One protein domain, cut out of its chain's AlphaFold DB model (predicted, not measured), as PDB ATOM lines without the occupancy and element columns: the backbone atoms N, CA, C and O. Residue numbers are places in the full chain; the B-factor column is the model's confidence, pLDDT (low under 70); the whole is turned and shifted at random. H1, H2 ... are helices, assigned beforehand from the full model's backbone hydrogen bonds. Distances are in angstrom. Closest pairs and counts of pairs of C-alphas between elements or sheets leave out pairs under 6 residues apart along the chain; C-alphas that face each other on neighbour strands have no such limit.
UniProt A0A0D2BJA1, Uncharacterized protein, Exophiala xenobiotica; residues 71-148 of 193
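What this domain is: This is residues 71 to 148 of the 193 residues of an uncharacterized protein of Exophiala xenobiotica (UniProt A0A0D2BJA1). The domain is a loosely folded U: the longest helix, H1, makes one arm, and the short helices H2, H3 and H4 follow one another along the other arm, which runs back past H1, with H3 packing on H1. The closed end of the U is a long winding stretch, residues 85 to 122, with no named element. The printed part has 78 residues with four named helices, in the order H1, H2, H3, H4, and no named strand; the class is all helix, though under half of the residues, 33 of the 78, are in named elements. The whole is only just compact, close to loose, with a radius of gyration of the C-alphas of 13.6 A, and the C-alphas span 37 by 29 by 16 A.

Where its parts are: H1, residues 72 to 84, is the longest helix, 18.2 A from first to last C-alpha; it begins at C-alpha 72 at (23.153, -1.465, -43.702) and ends at C-alpha 84 at (39.808, 5.864, -44.587). H3, residues 136 to 142, is 10.1 A long. H2, residues 123 to 131, is 11.7 A long and begins at C-alpha 123 at (57.151, -1.549, -38.297). H4, residues 145 to 148, is 5.1 A long and ends at C-alpha 148 at (25.839, -11.354, -31.125).

How they stand to each other: H1 touches H3, with 6 pairs of C-alphas within 8 A; the closest C-alphas of the two are those of Met 78 and Tyr 138, 6.9 A apart. Their lines stand at a steep tilt of 47 degrees, opposite ways, and their centres are 10.6 A apart. H3 and H4 meet only through their link. H2 is apart from H1, from H3 and from H4, and H4 is apart from H1. In H1, H2 and H3 every O i to N i+4 pair is within hydrogen-bond range; H4, with 4 residues, is too short for such a pair, and its one O i to N i+3 pair is within range.

The domain as a whole: The two C-alphas farthest apart in the domain are those of Ala 106 and Ser 145, 38.4 A, while those of Pro 71 and Arg 148, the first and last printed residues, are 13.1 A apart. The link from H1 to H2 is long, 38 residues, and its C-alphas lie 6 to 18 A from the mean of the C-alphas. The links from H2 to H3, 4 residues, and from H3 to H4, 2 residues, are tight. The printed part has no cut. The mean pLDDT of the printed part is 87.4; residues 114 to 119, in the long link, are under 70.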
ATOM      1  N   PRO A  71      22.568  -3.890 -39.605       96.00
ATOM      2  CA  PRO A  71      22.013  -2.721 -40.274       96.00
ATOM      3  C   PRO A  71      22.947  -2.232 -41.380       96.00
ATOM      4  O   PRO A  71      24.176  -2.263 -41.256       96.00
ATOM      5  N   ARG A  72      22.371  -1.816 -42.510       96.19
ATOM      6  CA  ARG A  72      23.153  -1.465 -43.702       96.19
ATOM      7  C   ARG A  72      24.042  -0.254 -43.432       96.19
ATOM      8  O   ARG A  72      25.184  -0.223 -43.877       96.19
ATOM      9  N   GLU A  73      23.498   0.727 -42.734       97.25
ATOM     10  CA  GLU A  73      24.143   1.960 -42.310       97.25
ATOM     11  C   GLU A  73      25.387   1.689 -41.462       97.25
ATOM     12  O   GLU A  73      26.443   2.239 -41.760       97.25
ATOM     13  N   ASP A  74      25.315   0.757 -40.510       97.31
ATOM     14  CA  ASP A  74      26.451   0.403 -39.656       97.31
ATOM     15  C   ASP A  74      27.551  -0.293 -40.458       97.31
ATOM     16  O   ASP A  74      28.741  -0.027 -40.273       97.31
ATOM     17  N   VAL A  75      27.164  -1.159 -41.403       96.94
ATOM     18  CA  VAL A  75      28.108  -1.816 -42.318       96.94
ATOM     19  C   VAL A  75      28.815  -0.790 -43.204       96.94
ATOM     20  O   VAL A  75      30.027  -0.888 -43.404       96.94
ATOM     21  N   LEU A  76      28.083   0.188 -43.744       97.44
ATOM     22  CA  LEU A  76      28.658   1.240 -44.583       97.44
ATOM     23  C   LEU A  76      29.534   2.201 -43.772       97.44
ATOM     24  O   LEU A  76      30.634   2.516 -44.218       97.44
ATOM     25  N   GLY A  77      29.113   2.592 -42.569       97.62
ATOM     26  CA  GLY A  77      29.905   3.439 -41.679       97.62
ATOM     27  C   GLY A  77      31.207   2.766 -41.243       97.62
ATOM     28  O   GLY A  77      32.272   3.382 -41.270       97.62
ATOM     29  N   MET A  78      31.167   1.470 -40.911       96.88
ATOM     30  CA  MET A  78      32.386   0.712 -40.619       96.88
ATOM     31  C   MET A  78      33.274   0.562 -41.858       96.88
ATOM     32  O   MET A  78      34.492   0.675 -41.754       96.88
ATOM     33  N   ARG A  79      32.693   0.329 -43.039       96.19
ATOM     34  CA  ARG A  79      33.446   0.254 -44.298       96.19
ATOM     35  C   ARG A  79      34.190   1.559 -44.584       96.19
ATOM     36  O   ARG A  79      35.381   1.515 -44.881       96.19
ATOM     37  N   GLU A  80      33.508   2.694 -44.471       97.00
ATOM     38  CA  GLU A  80      34.110   4.016 -44.645       97.00
ATOM     39  C   GLU A  80      35.254   4.245 -43.653       97.00
ATOM     40  O   GLU A  80      36.363   4.608 -44.052       97.00
ATOM     41  N   HIS A  81      35.016   3.959 -42.368       95.56
ATOM     42  CA  HIS A  81      36.040   4.071 -41.331       95.56
ATOM     43  C   HIS A  81      37.243   3.168 -41.602       95.56
ATOM     44  O   HIS A  81      38.377   3.618 -41.483       95.56
ATOM     45  N   PHE A  82      37.019   1.916 -42.007       93.19
ATOM     46  CA  PHE A  82      38.095   0.972 -42.305       93.19
ATOM     47  C   PHE A  82      38.960   1.466 -43.467       93.19
ATOM     48  O   PHE A  82      40.184   1.521 -43.354       93.19
ATOM     49  N   PHE A  83      38.330   1.867 -44.574       93.00
ATOM     50  CA  PHE A  83      39.038   2.278 -45.783       93.00
ATOM     51  C   PHE A  83      39.671   3.668 -45.685       93.00
ATOM     52  O   PHE A  83      40.695   3.904 -46.330       93.00
ATOM     53  N   SER A  84      39.165   4.565 -44.833       92.62
ATOM     54  CA  SER A  84      39.808   5.864 -44.587       92.62
ATOM     55  C   SER A  84      41.227   5.726 -44.015       92.62
ATOM     56  O   SER A  84      42.093   6.546 -44.312       92.62
ATOM     57  N   GLN A  85      41.520   4.637 -43.294       88.69
ATOM     58  CA  GLN A  85      42.863   4.334 -42.768       88.69
ATOM     59  C   GLN A  85      43.895   4.006 -43.873       88.69
ATOM     60  O   GLN A  85      45.111   4.004 -43.632       88.69
ATOM     61  N   PHE A  86      43.415   3.727 -45.088       85.88
ATOM     62  CA  PHE A  86      44.210   3.418 -46.281       85.88
ATOM     63  C   PHE A  86      44.197   4.548 -47.319       85.88
ATOM     64  O   PHE A  86      44.750   4.389 -48.411       85.88
ATOM     65  N   ALA A  87      43.599   5.699 -46.996       83.94
ATOM     66  CA  ALA A  87      43.598   6.855 -47.883       83.94
ATOM     67  C   ALA A  87      45.034   7.256 -48.273       83.94
ATOM     68  O   ALA A  87      45.937   7.299 -47.437       83.94
ATOM     69  N   GLY A  88      45.245   7.530 -49.564       82.25
ATOM     70  CA  GLY A  88      46.539   7.966 -50.106       82.25
ATOM     71  C   GLY A  88      47.559   6.857 -50.395       82.25
ATOM     72  O   GLY A  88      48.677   7.182 -50.778       82.25
ATOM     73  N   ARG A  89      47.209   5.570 -50.248       81.00
ATOM     74  CA  ARG A  89      48.136   4.434 -50.469       81.00
ATOM     75  C   ARG A  89      47.906   3.635 -51.744       81.00
ATOM     76  O   ARG A  89      48.361   2.505 -51.846       81.00
ATOM     77  N   GLY A  90      47.115   4.174 -52.661       87.44
ATOM     78  CA  GLY A  90      46.823   3.503 -53.922       87.44
ATOM     79  C   GLY A  90      45.843   2.328 -53.827       87.44
ATOM     80  O   GLY A  90      45.239   2.023 -54.841       87.44
ATOM     81  N   LEU A  91      45.550   1.779 -52.634       88.69
ATOM     82  CA  LEU A  91      44.597   0.664 -52.450       88.69
ATOM     83  C   LEU A  91      43.197   0.947 -53.025       88.69
ATOM     84  O   LEU A  91      42.560   0.069 -53.610       88.69
ATOM     85  N   LEU A  92      42.699   2.170 -52.827       92.94
ATOM     86  CA  LEU A  92      41.388   2.599 -53.315       92.94
ATOM     87  C   LEU A  92      41.516   3.293 -54.664       92.94
ATOM     88  O   LEU A  92      42.417   4.107 -54.871       92.94
ATOM     89  N   LYS A  93      40.563   3.020 -55.558       94.19
ATOM     90  CA  LYS A  93      40.492   3.660 -56.869       94.19
ATOM     91  C   LYS A  93      40.467   5.191 -56.706       94.19
ATOM     92  O   LYS A  93      39.573   5.705 -56.022       94.19
ATOM     93  N   PRO A  94      41.374   5.935 -57.365       93.50
ATOM     94  CA  PRO A  94      41.375   7.393 -57.316       93.50
ATOM     95  C   PRO A  94      40.012   7.990 -57.694       93.50
ATOM     96  O   PRO A  94      39.371   7.545 -58.647       93.50
ATOM     97  N   GLY A  95      39.574   9.000 -56.941       93.06
ATOM     98  CA  GLY A  95      38.303   9.695 -57.172       93.06
ATOM     99  C   GLY A  95      37.051   8.970 -56.660       93.06
ATOM    100  O   GLY A  95      35.949   9.435 -56.933       93.06
ATOM    101  N   THR A  96      37.192   7.858 -55.932       94.94
ATOM    102  CA  THR A  96      36.073   7.173 -55.254       94.94
ATOM    103  C   THR A  96      36.038   7.500 -53.762       94.94
ATOM    104  O   THR A  96      37.061   7.872 -53.182       94.94
ATOM    105  N   ALA A  97      34.865   7.394 -53.131       94.81
ATOM    106  CA  ALA A  97      34.745   7.605 -51.694       94.81
ATOM    107  C   ALA A  97      35.179   6.344 -50.927       94.81
ATOM    108  O   ALA A  97      35.007   5.219 -51.397       94.81
ATOM    109  N   ALA A  98      35.697   6.507 -49.705       95.19
ATOM    110  CA  ALA A  98      36.119   5.371 -48.877       95.19
ATOM    111  C   ALA A  98      34.962   4.393 -48.586       95.19
ATOM    112  O   ALA A  98      35.166   3.180 -48.558       95.19
ATOM    113  N   VAL A  99      33.737   4.910 -48.445       96.88
ATOM    114  CA  VAL A  99      32.515   4.107 -48.284       96.88
ATOM    115  C   VAL A  99      32.220   3.200 -49.488       96.88
ATOM    116  O   VAL A  99      31.574   2.162 -49.333       96.88
ATOM    117  N   ASP A 100      32.723   3.524 -50.681       95.38
ATOM    118  CA  ASP A 100      32.519   2.687 -51.865       95.38
ATOM    119  C   ASP A 100      33.391   1.424 -51.807       95.38
ATOM    120  O   ASP A 100      32.978   0.363 -52.278       95.38
ATOM    121  N   GLY A 101      34.573   1.511 -51.179       92.69
ATOM    122  CA  GLY A 101      35.502   0.388 -51.019       92.69
ATOM    123  C   GLY A 101      35.995  -0.195 -52.345       92.69
ATOM    124  O   GLY A 101      36.225  -1.399 -52.446       92.69
ATOM    125  N   ILE A 102      36.093   0.633 -53.388       94.12
ATOM    126  CA  ILE A 102      36.451   0.188 -54.737       94.12
ATOM    127  C   ILE A 102      37.970   0.039 -54.830       94.12
ATOM    128  O   ILE A 102      38.703   1.020 -54.721       94.12
ATOM    129  N   TYR A 103      38.431  -1.187 -55.079       91.88
ATOM    130  CA  TYR A 103      39.846  -1.497 -55.279       91.88
ATOM    131  C   TYR A 103      40.427  -0.797 -56.519       91.88
ATOM    132  O   TYR A 103      39.783  -0.726 -57.573       91.88
ATOM    133  N   ASN A 104      41.662  -0.311 -56.410       93.50
ATOM    134  CA  ASN A 104      42.407   0.255 -57.528       93.50
ATOM    135  C   ASN A 104      43.039  -0.841 -58.398       93.50
ATOM    136  O   ASN A 104      44.189  -1.225 -58.217       93.50
ATOM    137  N   ALA A 105      42.303  -1.314 -59.402       91.56
ATOM    138  CA  ALA A 105      42.806  -2.331 -60.331       91.56
ATOM    139  C   ALA A 105      44.004  -1.884 -61.197       91.56
ATOM    140  O   ALA A 105      44.572  -2.715 -61.899       91.56
ATOM    141  N   ALA A 106      44.359  -0.593 -61.189       91.69
ATOM    142  CA  ALA A 106      45.513  -0.066 -61.913       91.69
ATOM    143  C   ALA A 106      46.805  -0.050 -61.076       91.69
ATOM    144  O   ALA A 106      47.860   0.244 -61.635       91.69
ATOM    145  N   ASP A 107      46.728  -0.322 -59.768       88.88
ATOM    146  CA  ASP A 107      47.905  -0.396 -58.898       88.88
ATOM    147  C   ASP A 107      48.564  -1.782 -58.939       88.88
ATOM    148  O   ASP A 107      47.953  -2.777 -59.348       88.88
ATOM    149  N   ASP A 108      49.810  -1.855 -58.482       85.62
ATOM    150  CA  ASP A 108      50.511  -3.124 -58.308       85.62
ATOM    151  C   ASP A 108      49.976  -3.860 -57.069       85.62
ATOM    152  O   ASP A 108      50.187  -3.455 -55.926       85.62
ATOM    153  N   VAL A 109      49.301  -4.993 -57.298       81.50
ATOM    154  CA  VAL A 109      48.725  -5.840 -56.240       81.50
ATOM    155  C   VAL A 109      49.763  -6.293 -55.209       81.50
ATOM    156  O   VAL A 109      49.418  -6.502 -54.047       81.50
ATOM    157  N   SER A 110      51.039  -6.400 -55.596       79.12
ATOM    158  CA  SER A 110      52.129  -6.777 -54.691       79.12
ATOM    159  C   SER A 110      52.478  -5.693 -53.666       79.12
ATOM    160  O   SER A 110      53.274  -5.938 -52.762       79.12
ATOM    161  N   LEU A 111      51.878  -4.503 -53.763       79.44
ATOM    162  CA  LEU A 111      52.019  -3.426 -52.783       79.44
ATOM    163  C   LEU A 111      50.963  -3.490 -51.670       79.44
ATOM    164  O   LEU A 111      51.082  -2.784 -50.667       79.44
ATOM    165  N   HIS A 112      49.936  -4.330 -51.811       79.12
ATOM    166  CA  HIS A 112      48.792  -4.380 -50.902       79.12
ATOM    167  C   HIS A 112      48.785  -5.664 -50.069       79.12
ATOM    168  O   HIS A 112      47.989  -6.574 -50.293       79.12
ATOM    169  N   TRP A 113      49.674  -5.717 -49.079       74.06
ATOM    170  CA  TRP A 113      49.795  -6.852 -48.163       74.06
ATOM    171  C   TRP A 113      48.720  -6.833 -47.072       74.06
ATOM    172  O   TRP A 113      48.431  -5.797 -46.469       74.06
ATOM    173  N   GLY A 114      48.154  -8.001 -46.780       67.62
ATOM    174  CA  GLY A 114      47.241  -8.214 -45.667       67.62
ATOM    175  C   GLY A 114      47.957  -8.473 -44.338       67.62
ATOM    176  O   GLY A 114      49.137  -8.823 -44.265       67.62
ATOM    177  N   VAL A 115      47.204  -8.356 -43.239       61.25
ATOM    178  CA  VAL A 115      47.644  -8.860 -41.929       61.25
ATOM    179  C   VAL A 115      47.709 -10.387 -41.998       61.25
ATOM    180  O   VAL A 115      46.671 -11.043 -41.933       61.25
ATOM    181  N   GLY A 116      48.916 -10.942 -42.100       58.94
ATOM    182  CA  GLY A 116      49.146 -12.391 -42.172       58.94
ATOM    183  C   GLY A 116      50.076 -12.824 -43.305       58.94
ATOM    184  O   GLY A 116      50.659 -13.898 -43.206       58.94
ATOM    185  N   ASP A 117      50.308 -11.961 -44.298       63.72
ATOM    186  CA  ASP A 117      51.117 -12.296 -45.483       63.72
ATOM    187  C   ASP A 117      52.637 -12.263 -45.219       63.72
ATOM    188  O   ASP A 117      53.450 -12.522 -46.103       63.72
ATOM    189  N   GLY A 118      53.045 -11.946 -43.984       58.78
ATOM    190  CA  GLY A 118      54.417 -12.108 -43.496       58.78
ATOM    191  C   GLY A 118      55.439 -11.072 -43.973       58.78
ATOM    192  O   GLY A 118      56.589 -11.156 -43.550       58.78
ATOM    193  N   ASN A 119      55.050 -10.094 -44.797       66.25
ATOM    194  CA  ASN A 119      55.993  -9.154 -45.412       66.25
ATOM    195  C   ASN A 119      55.581  -7.663 -45.324       66.25
ATOM    196  O   ASN A 119      55.535  -6.979 -46.347       66.25
ATOM    197  N   PRO A 120      55.257  -7.117 -44.134       73.19
ATOM    198  CA  PRO A 120      55.076  -5.674 -44.002       73.19
ATOM    199  C   PRO A 120      56.396  -4.950 -44.310       73.19
ATOM    200  O   PRO A 120      57.464  -5.382 -43.872       73.19
ATOM    201  N   GLN A 121      56.330  -3.816 -45.015       76.00
ATOM    202  CA  GLN A 121      57.492  -2.960 -45.286       76.00
ATOM    203  C   GLN A 121      57.899  -2.160 -44.029       76.00
ATOM    204  O   GLN A 121      57.824  -0.934 -43.989       76.00
ATOM    205  N   GLY A 122      58.299  -2.872 -42.975       79.69
ATOM    206  CA  GLY A 122      58.717  -2.309 -41.693       79.69
ATOM    207  C   GLY A 122      57.593  -2.107 -40.671       79.69
ATOM    208  O   GLY A 122      56.412  -2.383 -40.908       79.69
ATOM    209  N   ASP A 123      57.993  -1.616 -39.497       82.00
ATOM    210  CA  ASP A 123      57.151  -1.549 -38.297       82.00
ATOM    211  C   ASP A 123      55.957  -0.605 -38.441       82.00
ATOM    212  O   ASP A 123      54.898  -0.847 -37.863       82.00
ATOM    213  N   GLU A 124      56.099   0.479 -39.207       82.12
ATOM    214  CA  GLU A 124      55.013   1.439 -39.385       82.12
ATOM    215  C   GLU A 124      53.843   0.819 -40.150       82.12
ATOM    216  O   GLU A 124      52.689   0.959 -39.732       82.12
ATOM    217  N   GLU A 125      54.138   0.101 -41.236       80.06
ATOM    218  CA  GLU A 125      53.106  -0.551 -42.029       80.06
ATOM    219  C   GLU A 125      52.482  -1.716 -41.260       80.06
ATOM    220  O   GLU A 125      51.257  -1.814 -41.198       80.06
ATOM    221  N   LEU A 126      53.285  -2.518 -40.548       82.19
ATOM    222  CA  LEU A 126      52.769  -3.563 -39.658       82.19
ATOM    223  C   LEU A 126      51.837  -2.994 -38.580       82.19
ATOM    224  O   LEU A 126      50.728  -3.501 -38.370       82.19
ATOM    225  N   ARG A 127      52.273  -1.931 -37.891       82.12
ATOM    226  CA  ARG A 127      51.480  -1.270 -36.851       82.12
ATOM    227  C   ARG A 127      50.160  -0.805 -37.428       82.12
ATOM    228  O   ARG A 127      49.131  -0.973 -36.790       82.12
ATOM    229  N   ARG A 128      50.165  -0.239 -38.626       80.00
ATOM    230  CA  ARG A 128      48.957   0.286 -39.239       80.00
ATOM    231  C   ARG A 128      47.997  -0.811 -39.696       80.00
ATOM    232  O   ARG A 128      46.827  -0.746 -39.327       80.00
ATOM    233  N   LEU A 129      48.490  -1.825 -40.410       81.94
ATOM    234  CA  LEU A 129      47.717  -3.012 -40.798       81.94
ATOM    235  C   LEU A 129      47.077  -3.683 -39.570       81.94
ATOM    236  O   LEU A 129      45.932  -4.136 -39.607       81.94
ATOM    237  N   THR A 130      47.779  -3.668 -38.441       83.44
ATOM    238  CA  THR A 130      47.243  -4.122 -37.156       83.44
ATOM    239  C   THR A 130      46.188  -3.164 -36.595       83.44
ATOM    240  O   THR A 130      45.102  -3.597 -36.213       83.44
ATOM    241  N   ASN A 131      46.481  -1.862 -36.549       86.25
ATOM    242  CA  ASN A 131      45.700  -0.886 -35.790       86.25
ATOM    243  C   ASN A 131      44.292  -0.659 -36.358       86.25
ATOM    244  O   ASN A 131      43.369  -0.329 -35.615       86.25
ATOM    245  N   VAL A 132      44.079  -0.891 -37.659       86.00
ATOM    246  CA  VAL A 132      42.725  -0.825 -38.244       86.00
ATOM    247  C   VAL A 132      41.764  -1.848 -37.617       86.00
ATOM    248  O   VAL A 132      40.559  -1.612 -37.579       86.00
ATOM    249  N   HIS A 133      42.294  -2.935 -37.041       85.75
ATOM    250  CA  HIS A 133      41.542  -3.989 -36.349       85.75
ATOM    251  C   HIS A 133      41.424  -3.771 -34.828       85.75
ATOM    252  O   HIS A 133      40.878  -4.620 -34.125       85.75
ATOM    253  N   THR A 134      41.944  -2.661 -34.297       88.44
ATOM    254  CA  THR A 134      41.920  -2.347 -32.855       88.44
ATOM    255  C   THR A 134      41.242  -1.015 -32.546       88.44
ATOM    256  O   THR A 134      41.088  -0.663 -31.377       88.44
ATOM    257  N   THR A 135      40.801  -0.270 -33.566       91.06
ATOM    258  CA  THR A 135      40.059   0.981 -33.360       91.06
ATOM    259  C   THR A 135      38.780   0.746 -32.553       91.06
ATOM    260  O   THR A 135      38.132  -0.294 -32.684       91.06
ATOM    261  N   ALA A 136      38.375   1.731 -31.746       92.75
ATOM    262  CA  ALA A 136      37.156   1.631 -30.941       92.75
ATOM    263  C   ALA A 136      35.918   1.336 -31.803       92.75
ATOM    264  O   ALA A 136      35.119   0.477 -31.443       92.75
ATOM    265  N   GLN A 137      35.806   1.974 -32.972       93.69
ATOM    266  CA  GLN A 137      34.708   1.748 -33.911       93.69
ATOM    267  C   GLN A 137      34.711   0.320 -34.478       93.69
ATOM    268  O   GLN A 137      33.663  -0.320 -34.512       93.69
ATOM    269  N   TYR A 138      35.881  -0.224 -34.838       92.12
ATOM    270  CA  TYR A 138      35.997  -1.628 -35.252       92.12
ATOM    271  C   TYR A 138      35.572  -2.580 -34.131       92.12
ATOM    272  O   TYR A 138      34.762  -3.480 -34.348       92.12
ATOM    273  N   LEU A 139      36.076  -2.356 -32.912       91.62
ATOM    274  CA  LEU A 139      35.747  -3.180 -31.751       91.62
ATOM    275  C   LEU A 139      34.260  -3.096 -31.386       91.62
ATOM    276  O   LEU A 139      33.675  -4.102 -30.998       91.62
ATOM    277  N   GLN A 140      33.624  -1.936 -31.530       92.94
ATOM    278  CA  GLN A 140      32.178  -1.793 -31.352       92.94
ATOM    279  C   GLN A 140      31.405  -2.551 -32.435       92.94
ATOM    280  O   GLN A 140      30.481  -3.293 -32.108       92.94
ATOM    281  N   PHE A 141      31.823  -2.443 -33.698       94.12
ATOM    282  CA  PHE A 141      31.177  -3.115 -34.824       94.12
ATOM    283  C   PHE A 141      31.244  -4.648 -34.723       94.12
ATOM    284  O   PHE A 141      30.227  -5.322 -34.875       94.12
ATOM    285  N   VAL A 142      32.399  -5.236 -34.385       90.81
ATOM    286  CA  VAL A 142      32.494  -6.702 -34.187       90.81
ATOM    287  C   VAL A 142      31.740  -7.186 -32.943       90.81
ATOM    288  O   VAL A 142      31.407  -8.364 -32.838       90.81
ATOM    289  N   ASN A 143      31.443  -6.281 -32.007       91.06
ATOM    290  CA  ASN A 143      30.635  -6.546 -30.820       91.06
ATOM    291  C   ASN A 143      29.154  -6.147 -30.999       91.06
ATOM    292  O   ASN A 143      28.418  -6.141 -30.009       91.06
ATOM    293  N   HIS A 144      28.707  -5.840 -32.224       94.75
ATOM    294  CA  HIS A 144      27.350  -5.371 -32.511       94.75
ATOM    295  C   HIS A 144      26.276  -6.332 -31.978       94.75
ATOM    296  O   HIS A 144      26.330  -7.548 -32.198       94.75
ATOM    297  N   SER A 145      25.264  -5.788 -31.298       94.44
ATOM    298  CA  SER A 145      24.246  -6.572 -30.583       94.44
ATOM    299  C   SER A 145      23.456  -7.498 -31.507       94.44
ATOM    300  O   SER A 145      23.262  -8.660 -31.161       94.44
ATOM    301  N   ALA A 146      23.066  -7.031 -32.699       94.31
ATOM    302  CA  ALA A 146      22.365  -7.859 -33.684       94.31
ATOM    303  C   ALA A 146      23.194  -9.085 -34.102       94.31
ATOM    304  O   ALA A 146      22.684 -10.200 -34.070       94.31
ATOM    305  N   LEU A 147      24.494  -8.907 -34.377       92.31
ATOM    306  CA  LEU A 147      25.392 -10.016 -34.701       92.31
ATOM    307  C   LEU A 147      25.497 -11.000 -33.534       92.31
ATOM    308  O   LEU A 147      25.333 -12.203 -33.727       92.31
ATOM    309  N   ARG A 148      25.733 -10.498 -32.315       90.62
ATOM    310  CA  ARG A 148      25.839 -11.354 -31.125       90.62
ATOM    311  C   ARG A 148      24.563 -12.129 -30.848       90.62
ATOM    312  O   ARG A 148      24.638 -13.319 -30.556       90.62
TER     313      ARG A 148